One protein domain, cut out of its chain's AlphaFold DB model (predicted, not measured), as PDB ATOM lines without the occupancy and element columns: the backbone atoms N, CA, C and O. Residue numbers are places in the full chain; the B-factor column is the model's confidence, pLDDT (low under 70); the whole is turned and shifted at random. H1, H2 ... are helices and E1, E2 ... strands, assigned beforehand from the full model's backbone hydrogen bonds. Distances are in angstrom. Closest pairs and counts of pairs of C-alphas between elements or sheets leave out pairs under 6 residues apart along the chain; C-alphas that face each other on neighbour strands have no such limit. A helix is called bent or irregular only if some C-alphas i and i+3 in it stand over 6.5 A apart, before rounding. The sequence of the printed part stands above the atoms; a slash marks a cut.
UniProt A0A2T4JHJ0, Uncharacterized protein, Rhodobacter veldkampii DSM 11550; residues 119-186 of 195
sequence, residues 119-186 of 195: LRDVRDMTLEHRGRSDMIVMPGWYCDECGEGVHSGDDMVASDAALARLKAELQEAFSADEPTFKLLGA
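What this domain is: This is residues 119 to 186 of the 195 residues of an uncharacterized protein of Rhodobacter veldkampii DSM 11550 (UniProt A0A2T4JHJ0). A long hairpin of two bent strands, E1 and E2, has the earlier part of one long helix, H1, packed alongside it through residues 154 to 170. The rest of the helix and the last residue, 171 to 186, stick out as a free arm and make much of the rod's length. The printed part has 68 residues, with two named strands and then one named helix; the sheet, of order E1 - E2, is antiparallel, and the class is mixed, helices and strands. The whole is extended, with a radius of gyration of the C-alphas of 17.3 A and spans of 59 by 22 by 13 A.

How they stand to each other: Start with E1, residues 119 to 129, which bends by 59 degrees at residue 122. A tight link leads to E2, residues 132 to 142, which bends by 74 degrees at residue 139. They form a hairpin, antiparallel at 160 degrees; look for N 121 and O 140, 2.9 A apart, and N 134 and O 127, 2.9 A, both within hydrogen-bond range. Beyond E2, residues 149 to 150 pair antiparallel with residues 141 to 142 of E2. A short link then reaches H1, residues 153 to 185. Its closest C-alphas to E2 are those of Asp 155 and Pro 139, 5.4 A apart; to E1, those of Leu 166 and His 129, 6.6 A. In H1, 24 of 29 O i to N i+4 pairs are within hydrogen-bond range.

Where its parts are: Find C-alpha 119 at (32.624, -64.903, -36.522); E1 runs 27.8 A from there, and E2 returns over 25.4 A. H1 starts at C-alpha 153, (35.517, -57.941, -20.824), and runs 44.3 A to C-alpha 185, (21.426, -17.364, -9.996). It is irregular, but only just: C-alphas 155 and 158 are 6.9 A apart. Look for its kink of 34 degrees near residue 179.

The domain as a whole: The C-alphas of Leu 119 and Ala 186 are the two farthest apart, at 58.8 A. The printed part has no cut and no long link. The model's confidence is low, with pLDDT under 70, at residues 176 to 186.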
ATOM      1  N   LEU A 119      31.222 -65.023 -36.143       85.94
ATOM      2  CA  LEU A 119      32.624 -64.903 -36.522       85.94
ATOM      3  C   LEU A 119      33.313 -63.866 -35.642       85.94
ATOM      4  O   LEU A 119      32.722 -62.845 -35.287       85.94
ATOM      5  N   ARG A 120      34.567 -64.132 -35.270       89.12
ATOM      6  CA  ARG A 120      35.382 -63.135 -34.578       89.12
ATOM      7  C   ARG A 120      35.791 -62.066 -35.584       89.12
ATOM      8  O   ARG A 120      36.412 -62.390 -36.591       89.12
ATOM      9  N   ASP A 121      35.461 -60.819 -35.289       86.94
ATOM     10  CA  ASP A 121      35.694 -59.680 -36.175       86.94
ATOM     11  C   ASP A 121      35.904 -58.394 -35.346       86.94
ATOM     12  O   ASP A 121      35.774 -58.394 -34.115       86.94
ATOM     13  N   VAL A 122      36.272 -57.299 -36.006       90.94
ATOM     14  CA  VAL A 122      36.413 -55.964 -35.414       90.94
ATOM     15  C   VAL A 122      35.594 -54.990 -36.247       90.94
ATOM     16  O   VAL A 122      35.853 -54.833 -37.436       90.94
ATOM     17  N   ARG A 123      34.615 -54.322 -35.629       91.06
ATOM     18  CA  ARG A 123      33.710 -53.401 -36.335       91.06
ATOM     19  C   ARG A 123      33.751 -52.004 -35.750       91.06
ATOM     20  O   ARG A 123      33.831 -51.839 -34.534       91.06
ATOM     21  N   ASP A 124      33.655 -51.015 -36.627       93.44
ATOM     22  CA  ASP A 124      33.439 -49.629 -36.231       93.44
ATOM     23  C   ASP A 124      32.024 -49.474 -35.668       93.44
ATOM     24  O   ASP A 124      31.047 -49.935 -36.266       93.44
ATOM     25  N   MET A 125      31.901 -48.803 -34.529       88.31
ATOM     26  CA  MET A 125      30.613 -48.429 -33.961       88.31
ATOM     27  C   MET A 125      30.651 -47.048 -33.321       88.31
ATOM     28  O   MET A 125      31.682 -46.584 -32.833       88.31
ATOM     29  N   THR A 126      29.495 -46.397 -33.306       94.06
ATOM     30  CA  THR A 126      29.323 -45.097 -32.664       94.06
ATOM     31  C   THR A 126      28.813 -45.300 -31.247       94.06
ATOM     32  O   THR A 126      27.714 -45.815 -31.042       94.06
ATOM     33  N   LEU A 127      29.600 -44.870 -30.265       93.62
ATOM     34  CA  LEU A 127      29.198 -44.829 -28.869       93.62
ATOM     35  C   LEU A 127      28.634 -43.446 -28.548       93.62
ATOM     36  O   LEU A 127      29.359 -42.453 -28.576       93.62
ATOM     37  N   GLU A 128      27.354 -43.386 -28.194       93.25
ATOM     38  CA  GLU A 128      26.695 -42.146 -27.790       93.25
ATOM     39  C   GLU A 128      26.503 -42.075 -26.271       93.25
ATOM     40  O   GLU A 128      25.982 -42.990 -25.630       93.25
ATOM     41  N   HIS A 129      26.879 -40.946 -25.674       91.81
ATOM     42  CA  HIS A 129      26.644 -40.651 -24.270       91.81
ATOM     43  C   HIS A 129      26.138 -39.218 -24.082       91.81
ATOM     44  O   HIS A 129      26.872 -38.250 -24.276       91.81
ATOM     45  N   ARG A 130      24.874 -39.081 -23.649       89.44
ATOM     46  CA  ARG A 130      24.240 -37.794 -23.287       89.44
ATOM     47  C   ARG A 130      24.442 -36.692 -24.348       89.44
ATOM     48  O   ARG A 130      24.800 -35.563 -24.020       89.44
ATOM     49  N   GLY A 131      24.211 -37.035 -25.616       86.88
ATOM     50  CA  GLY A 131      24.301 -36.105 -26.749       86.88
ATOM     51  C   GLY A 131      25.715 -35.861 -27.287       86.88
ATOM     52  O   GLY A 131      25.872 -35.058 -28.201       86.88
ATOM     53  N   ARG A 132      26.735 -36.537 -26.745       86.38
ATOM     54  CA  ARG A 132      28.077 -36.631 -27.338       86.38
ATOM     55  C   ARG A 132      28.267 -38.015 -27.946       86.38
ATOM     56  O   ARG A 132      27.690 -38.975 -27.441       86.38
ATOM     57  N   SER A 133      29.081 -38.120 -28.988       91.25
ATOM     58  CA  SER A 133      29.341 -39.374 -29.693       91.25
ATOM     59  C   SER A 133      30.829 -39.539 -29.981       91.25
ATOM     60  O   SER A 133      31.468 -38.567 -30.379       91.25
ATOM     61  N   ASP A 134      31.350 -40.754 -29.844       91.69
ATOM     62  CA  ASP A 134      32.703 -41.133 -30.269       91.69
ATOM     63  C   ASP A 134      32.623 -42.361 -31.188       91.69
ATOM     64  O   ASP A 134      31.759 -43.221 -31.001       91.69
ATOM     65  N   MET A 135      33.501 -42.445 -32.187       93.88
ATOM     66  CA  MET A 135      33.610 -43.626 -33.049       93.88
ATOM     67  C   MET A 135      34.700 -44.539 -32.500       93.88
ATOM     68  O   MET A 135      35.849 -44.126 -32.341       93.88
ATOM     69  N   ILE A 136      34.344 -45.790 -32.228       92.69
ATOM     70  CA  ILE A 136      35.238 -46.787 -31.646       92.69
ATOM     71  C   ILE A 136      35.296 -48.043 -32.508       92.69
ATOM     72  O   ILE A 136      34.289 -48.489 -33.053       92.69
ATOM     73  N   VAL A 137      36.482 -48.639 -32.583       91.88
ATOM     74  CA  VAL A 137      36.678 -49.984 -33.130       91.88
ATOM     75  C   VAL A 137      36.418 -50.999 -32.029       91.88
ATOM     76  O   VAL A 137      37.085 -50.986 -30.995       91.88
ATOM     77  N   MET A 138      35.445 -51.875 -32.242       90.81
ATOM     78  CA  MET A 138      35.029 -52.858 -31.253       90.81
ATOM     79  C   MET A 138      35.333 -54.271 -31.736       90.81
ATOM     80  O   MET A 138      34.669 -54.767 -32.656       90.81
ATOM     81  N   PRO A 139      36.331 -54.945 -31.139       91.06
ATOM     82  CA  PRO A 139      36.507 -56.372 -31.344       91.06
ATOM     83  C   PRO A 139      35.338 -57.129 -30.709       91.06
ATOM     84  O   PRO A 139      34.743 -56.695 -29.724       91.06
ATOM     85  N   GLY A 140      34.968 -58.260 -31.294       90.31
ATOM     86  CA  GLY A 140      33.890 -59.077 -30.758       90.31
ATOM     87  C   GLY A 140      33.509 -60.211 -31.685       90.31
ATOM     88  O   GLY A 140      34.070 -60.390 -32.766       90.31
ATOM     89  N   TRP A 141      32.550 -61.007 -31.243       90.62
ATOM     90  CA  TRP A 141      31.904 -61.996 -32.089       90.62
ATOM     91  C   TRP A 141      30.689 -61.366 -32.728       90.62
ATOM     92  O   TRP A 141      29.840 -60.849 -32.013       90.62
ATOM     93  N   TYR A 142      30.585 -61.445 -34.046       91.62
ATOM     94  CA  TYR A 142      29.485 -60.853 -34.790       91.62
ATOM     95  C   TYR A 142      28.758 -61.907 -35.615       91.62
ATOM     96  O   TYR A 142      29.364 -62.819 -36.177       91.62
ATOM     97  N   CYS A 143      27.437 -61.790 -35.655       90.88
ATOM     98  CA  CYS A 143      26.580 -62.594 -36.507       90.88
ATOM     99  C   CYS A 143      26.266 -61.822 -37.792       90.88
ATOM    100  O   CYS A 143      25.671 -60.748 -37.727       90.88
ATOM    101  N   ASP A 144      26.610 -62.376 -38.954       90.00
ATOM    102  CA  ASP A 144      26.310 -61.735 -40.244       90.00
ATOM    103  C   ASP A 144      24.833 -61.838 -40.643       90.00
ATOM    104  O   ASP A 144      24.342 -61.000 -41.394       90.00
ATOM    105  N   GLU A 145      24.102 -62.814 -40.098       89.25
ATOM    106  CA  GLU A 145      22.685 -63.024 -40.417       89.25
ATOM    107  C   GLU A 145      21.775 -61.981 -39.754       89.25
ATOM    108  O   GLU A 145      20.858 -61.456 -40.384       89.25
ATOM    109  N   CYS A 146      22.006 -61.669 -38.473       90.19
ATOM    110  CA  CYS A 146      21.138 -60.761 -37.713       90.19
ATOM    111  C   CYS A 146      21.839 -59.501 -37.186       90.19
ATOM    112  O   CYS A 146      21.180 -58.655 -36.589       90.19
ATOM    113  N   GLY A 147      23.154 -59.374 -37.376       88.06
ATOM    114  CA  GLY A 147      23.941 -58.220 -36.930       88.06
ATOM    115  C   GLY A 147      24.270 -58.183 -35.433       88.06
ATOM    116  O   GLY A 147      24.846 -57.199 -34.978       88.06
ATOM    117  N   GLU A 148      23.928 -59.224 -34.667       91.50
ATOM    118  CA  GLU A 148      24.175 -59.274 -33.219       91.50
ATOM    119  C   GLU A 148      25.677 -59.361 -32.911       91.50
ATOM    120  O   GLU A 148      26.401 -60.111 -33.573       91.50
ATOM    121  N   GLY A 149      26.127 -58.633 -31.884       90.69
ATOM    122  CA  GLY A 149      27.510 -58.610 -31.408       90.69
ATOM    123  C   GLY A 149      27.636 -59.091 -29.960       90.69
ATOM    124  O   GLY A 149      26.870 -58.678 -29.095       90.69
ATOM    125  N   VAL A 150      28.615 -59.950 -29.672       90.06
ATOM    126  CA  VAL A 150      28.946 -60.421 -28.318       90.06
ATOM    127  C   VAL A 150      30.395 -60.064 -28.000       90.06
ATOM    128  O   VAL A 150      31.314 -60.497 -28.698       90.06
ATOM    129  N   HIS A 151      30.597 -59.329 -26.907       88.44
ATOM    130  CA  HIS A 151      31.895 -58.800 -26.479       88.44
ATOM    131  C   HIS A 151      32.311 -59.403 -25.131       88.44
ATOM    132  O   HIS A 151      31.480 -59.540 -24.230       88.44
ATOM    133  N   SER A 152      33.582 -59.779 -24.983       85.19
ATOM    134  CA  SER A 152      34.162 -60.123 -23.678       85.19
ATOM    135  C   SER A 152      34.541 -58.870 -22.873       85.19
ATOM    136  O   SER A 152      34.497 -57.752 -23.382       85.19
ATOM    137  N   GLY A 153      34.960 -59.047 -21.615       82.38
ATOM    138  CA  GLY A 153      35.517 -57.941 -20.824       82.38
ATOM    139  C   GLY A 153      36.732 -57.287 -21.495       82.38
ATOM    140  O   GLY A 153      36.821 -56.064 -21.532       82.38
ATOM    141  N   ASP A 154      37.610 -58.091 -22.101       81.88
ATOM    142  CA  ASP A 154      38.775 -57.589 -22.843       81.88
ATOM    143  C   ASP A 154      38.365 -56.819 -24.105       81.88
ATOM    144  O   ASP A 154      38.966 -55.795 -24.432       81.88
ATOM    145  N   ASP A 155      37.313 -57.271 -24.795       85.69
ATOM    146  CA  ASP A 155      36.782 -56.582 -25.974       85.69
ATOM    147  C   ASP A 155      36.199 -55.198 -25.621       85.69
ATOM    148  O   ASP A 155      36.296 -54.253 -26.405       85.69
ATOM    149  N   MET A 156      35.628 -55.060 -24.420       90.81
ATOM    150  CA  MET A 156      34.970 -53.835 -23.951       90.81
ATOM    151  C   MET A 156      35.930 -52.719 -23.524       90.81
ATOM    152  O   MET A 156      35.493 -51.576 -23.387       90.81
ATOM    153  N   VAL A 157      37.233 -52.990 -23.387       90.00
ATOM    154  CA  VAL A 157      38.230 -51.995 -22.942       90.00
ATOM    155  C   VAL A 157      38.223 -50.732 -23.813       90.00
ATOM    156  O   VAL A 157      38.329 -49.617 -23.295       90.00
ATOM    157  N   ALA A 158      38.060 -50.879 -25.134       87.44
ATOM    158  CA  ALA A 158      37.996 -49.747 -26.059       87.44
ATOM    159  C   ALA A 158      36.752 -48.870 -25.820       87.44
ATOM    160  O   ALA A 158      36.858 -47.640 -25.770       87.44
ATOM    161  N   SER A 159      35.594 -49.504 -25.607       90.62
ATOM    162  CA  SER A 159      34.337 -48.826 -25.279       90.62
ATOM    163  C   SER A 159      34.399 -48.138 -23.918       90.62
ATOM    164  O   SER A 159      34.016 -46.977 -23.801       90.62
ATOM    165  N   ASP A 160      34.926 -48.805 -22.892       93.75
ATOM    166  CA  ASP A 160      35.026 -48.237 -21.546       93.75
ATOM    167  C   ASP A 160      35.940 -47.010 -21.517       93.75
ATOM    168  O   ASP A 160      35.599 -45.985 -20.914       93.75
ATOM    169  N   ALA A 161      37.065 -47.069 -22.234       91.81
ATOM    170  CA  ALA A 161      37.957 -45.929 -22.390       91.81
ATOM    171  C   ALA A 161      37.265 -44.755 -23.104       91.81
ATOM    172  O   ALA A 161      37.421 -43.606 -22.688       91.81
ATOM    173  N   ALA A 162      36.481 -45.020 -24.153       92.44
ATOM    174  CA  ALA A 162      35.723 -43.986 -24.857       92.44
ATOM    175  C   ALA A 162      34.610 -43.387 -23.996       92.44
ATOM    176  O   ALA A 162      34.473 -42.167 -23.911       92.44
ATOM    177  N   LEU A 163      33.873 -44.222 -23.266       93.75
ATOM    178  CA  LEU A 163      32.848 -43.763 -22.341       93.75
ATOM    179  C   LEU A 163      33.441 -42.894 -21.227       93.75
ATOM    180  O   LEU A 163      32.834 -41.895 -20.838       93.75
ATOM    181  N   ALA A 164      34.619 -43.253 -20.710       94.25
ATOM    182  CA  ALA A 164      35.328 -42.453 -19.720       94.25
ATOM    183  C   ALA A 164      35.704 -41.067 -20.271       94.25
ATOM    184  O   ALA A 164      35.488 -40.073 -19.577       94.25
ATOM    185  N   ARG A 165      36.174 -40.983 -21.527       93.19
ATOM    186  CA  ARG A 165      36.438 -39.700 -22.206       93.19
ATOM    187  C   ARG A 165      35.169 -38.863 -22.352       93.19
ATOM    188  O   ARG A 165      35.136 -37.732 -21.879       93.19
ATOM    189  N   LEU A 166      34.095 -39.443 -22.889       92.94
ATOM    190  CA  LEU A 166      32.815 -38.745 -23.074       92.94
ATOM    191  C   LEU A 166      32.234 -38.223 -21.751       92.94
ATOM    192  O   LEU A 166      31.663 -37.132 -21.697       92.94
ATOM    193  N   LYS A 167      32.381 -38.988 -20.663       92.56
ATOM    194  CA  LYS A 167      31.978 -38.560 -19.316       92.56
ATOM    195  C   LYS A 167      32.844 -37.419 -18.790       92.56
ATOM    196  O   LYS A 167      32.291 -36.492 -18.204       92.56
ATOM    197  N   ALA A 168      34.160 -37.483 -18.985       91.94
ATOM    198  CA  ALA A 168      35.077 -36.426 -18.571       91.94
ATOM    199  C   ALA A 168      34.777 -35.112 -19.309       91.94
ATOM    200  O   ALA A 168      34.564 -34.095 -18.658       91.94
ATOM    201  N   GLU A 169      34.617 -35.148 -20.633       88.75
ATOM    202  CA  GLU A 169      34.241 -33.975 -21.440       88.75
ATOM    203  C   GLU A 169      32.898 -33.371 -21.015       88.75
ATOM    204  O   GLU A 169      32.700 -32.153 -21.005       88.75
ATOM    205  N   LEU A 170      31.937 -34.230 -20.671       89.56
ATOM    206  CA  LEU A 170      30.643 -33.799 -20.169       89.56
ATOM    207  C   LEU A 170      30.777 -33.133 -18.796       89.56
ATOM    208  O   LEU A 170      30.204 -32.066 -18.589       89.56
ATOM    209  N   GLN A 171      31.554 -33.724 -17.889       87.25
ATOM    210  CA  GLN A 171      31.829 -33.152 -16.574       87.25
ATOM    211  C   GLN A 171      32.539 -31.797 -16.683       87.25
ATOM    212  O   GLN A 171      32.146 -30.855 -16.000       87.25
ATOM    213  N   GLU A 172      33.533 -31.676 -17.562       84.88
ATOM    214  CA  GLU A 172      34.249 -30.423 -17.811       84.88
ATOM    215  C   GLU A 172      33.318 -29.328 -18.332       84.88
ATOM    216  O   GLU A 172      33.343 -28.212 -17.815       84.88
ATOM    217  N   ALA A 173      32.442 -29.645 -19.289       80.56
ATOM    218  CA  ALA A 173      31.456 -28.689 -19.785       80.56
ATOM    219  C   ALA A 173      30.497 -28.219 -18.677       80.56
ATOM    220  O   ALA A 173      30.255 -27.022 -18.538       80.56
ATOM    221  N   PHE A 174      30.007 -29.134 -17.833       76.19
ATOM    222  CA  PHE A 174      29.148 -28.761 -16.705       76.19
ATOM    223  C   PHE A 174      29.879 -27.908 -15.661       76.19
ATOM    224  O   PHE A 174      29.295 -26.972 -15.115       76.19
ATOM    225  N   SER A 175      31.151 -28.198 -15.389       72.94
ATOM    226  CA  SER A 175      31.975 -27.407 -14.470       72.94
ATOM    227  C   SER A 175      32.335 -26.029 -15.037       72.94
ATOM    228  O   SER A 175      32.430 -25.071 -14.272       72.94
ATOM    229  N   ALA A 176      32.482 -25.894 -16.358       67.12
ATOM    230  CA  ALA A 176      32.650 -24.602 -17.027       67.12
ATOM    231  C   ALA A 176      31.371 -23.745 -16.981       67.12
ATOM    232  O   ALA A 176      31.451 -22.518 -16.896       67.12
ATOM    233  N   ASP A 177      30.200 -24.383 -16.961       62.88
ATOM    234  CA  ASP A 177      28.906 -23.706 -16.848       62.88
ATOM    235  C   ASP A 177      28.507 -23.383 -15.400       62.88
ATOM    236  O   ASP A 177      27.715 -22.470 -15.179       62.88
ATOM    237  N   GLU A 178      29.061 -24.064 -14.393       60.00
ATOM    238  CA  GLU A 178      28.807 -23.790 -12.971       60.00
ATOM    239  C   GLU A 178      29.025 -22.313 -12.560       60.00
ATOM    240  O   GLU A 178      28.146 -21.747 -11.897       60.00
ATOM    241  N   PRO A 179      30.127 -21.630 -12.941       62.53
ATOM    242  CA  PRO A 179      30.276 -20.200 -12.677       62.53
ATOM    243  C   PRO A 179      29.229 -19.361 -13.422       62.53
ATOM    244  O   PRO A 179      28.692 -18.420 -12.839       62.53
ATOM    245  N   THR A 180      28.868 -19.719 -14.657       58.12
ATOM    246  CA  THR A 180      27.804 -19.057 -15.434       58.12
ATOM    247  C   THR A 180      26.438 -19.213 -14.756       58.12
ATOM    248  O   THR A 180      25.684 -18.249 -14.637       58.12
ATOM    249  N   PHE A 181      26.138 -20.396 -14.218       55.34
ATOM    250  CA  PHE A 181      24.903 -20.692 -13.492       55.34
ATOM    251  C   PHE A 181      24.844 -19.970 -12.139       55.34
ATOM    252  O   PHE A 181      23.794 -19.456 -11.757       55.34
ATOM    253  N   LYS A 182      25.979 -19.853 -11.434       59.69
ATOM    254  CA  LYS A 182      26.108 -19.030 -10.218       59.69
ATOM    255  C   LYS A 182      25.935 -17.537 -10.510       59.69
ATOM    256  O   LYS A 182      25.301 -16.846  -9.720       59.69
ATOM    257  N   LEU A 183      26.439 -17.045 -11.645       57.03
ATOM    258  CA  LEU A 183      26.257 -15.655 -12.082       57.03
ATOM    259  C   LEU A 183      24.799 -15.353 -12.468       57.03
ATOM    260  O   LEU A 183      24.286 -14.297 -12.104       57.03
ATOM    261  N   LEU A 184      24.108 -16.286 -13.131       53.91
ATOM    262  CA  LEU A 184      22.679 -16.172 -13.457       53.91
ATOM    263  C   LEU A 184      21.777 -16.337 -12.220       53.91
ATOM    264  O   LEU A 184      20.773 -15.646 -12.095       53.91
ATOM    265  N   GLY A 185      22.143 -17.199 -11.267       51.25
ATOM    266  CA  GLY A 185      21.426 -17.364  -9.996       51.25
ATOM    267  C   GLY A 185      21.623 -16.204  -9.009       51.25
ATOM    268  O   GLY A 185      20.804 -16.016  -8.111       51.25
ATOM    269  N   ALA A 186      22.680 -15.405  -9.182       50.88
ATOM    270  CA  ALA A 186      22.947 -14.208  -8.385       50.88
ATOM    271  C   ALA A 186      22.233 -12.946  -8.908       50.88
ATOM    272  O   ALA A 186      22.222 -11.923  -8.223       50.88
TER     273      ALA A 186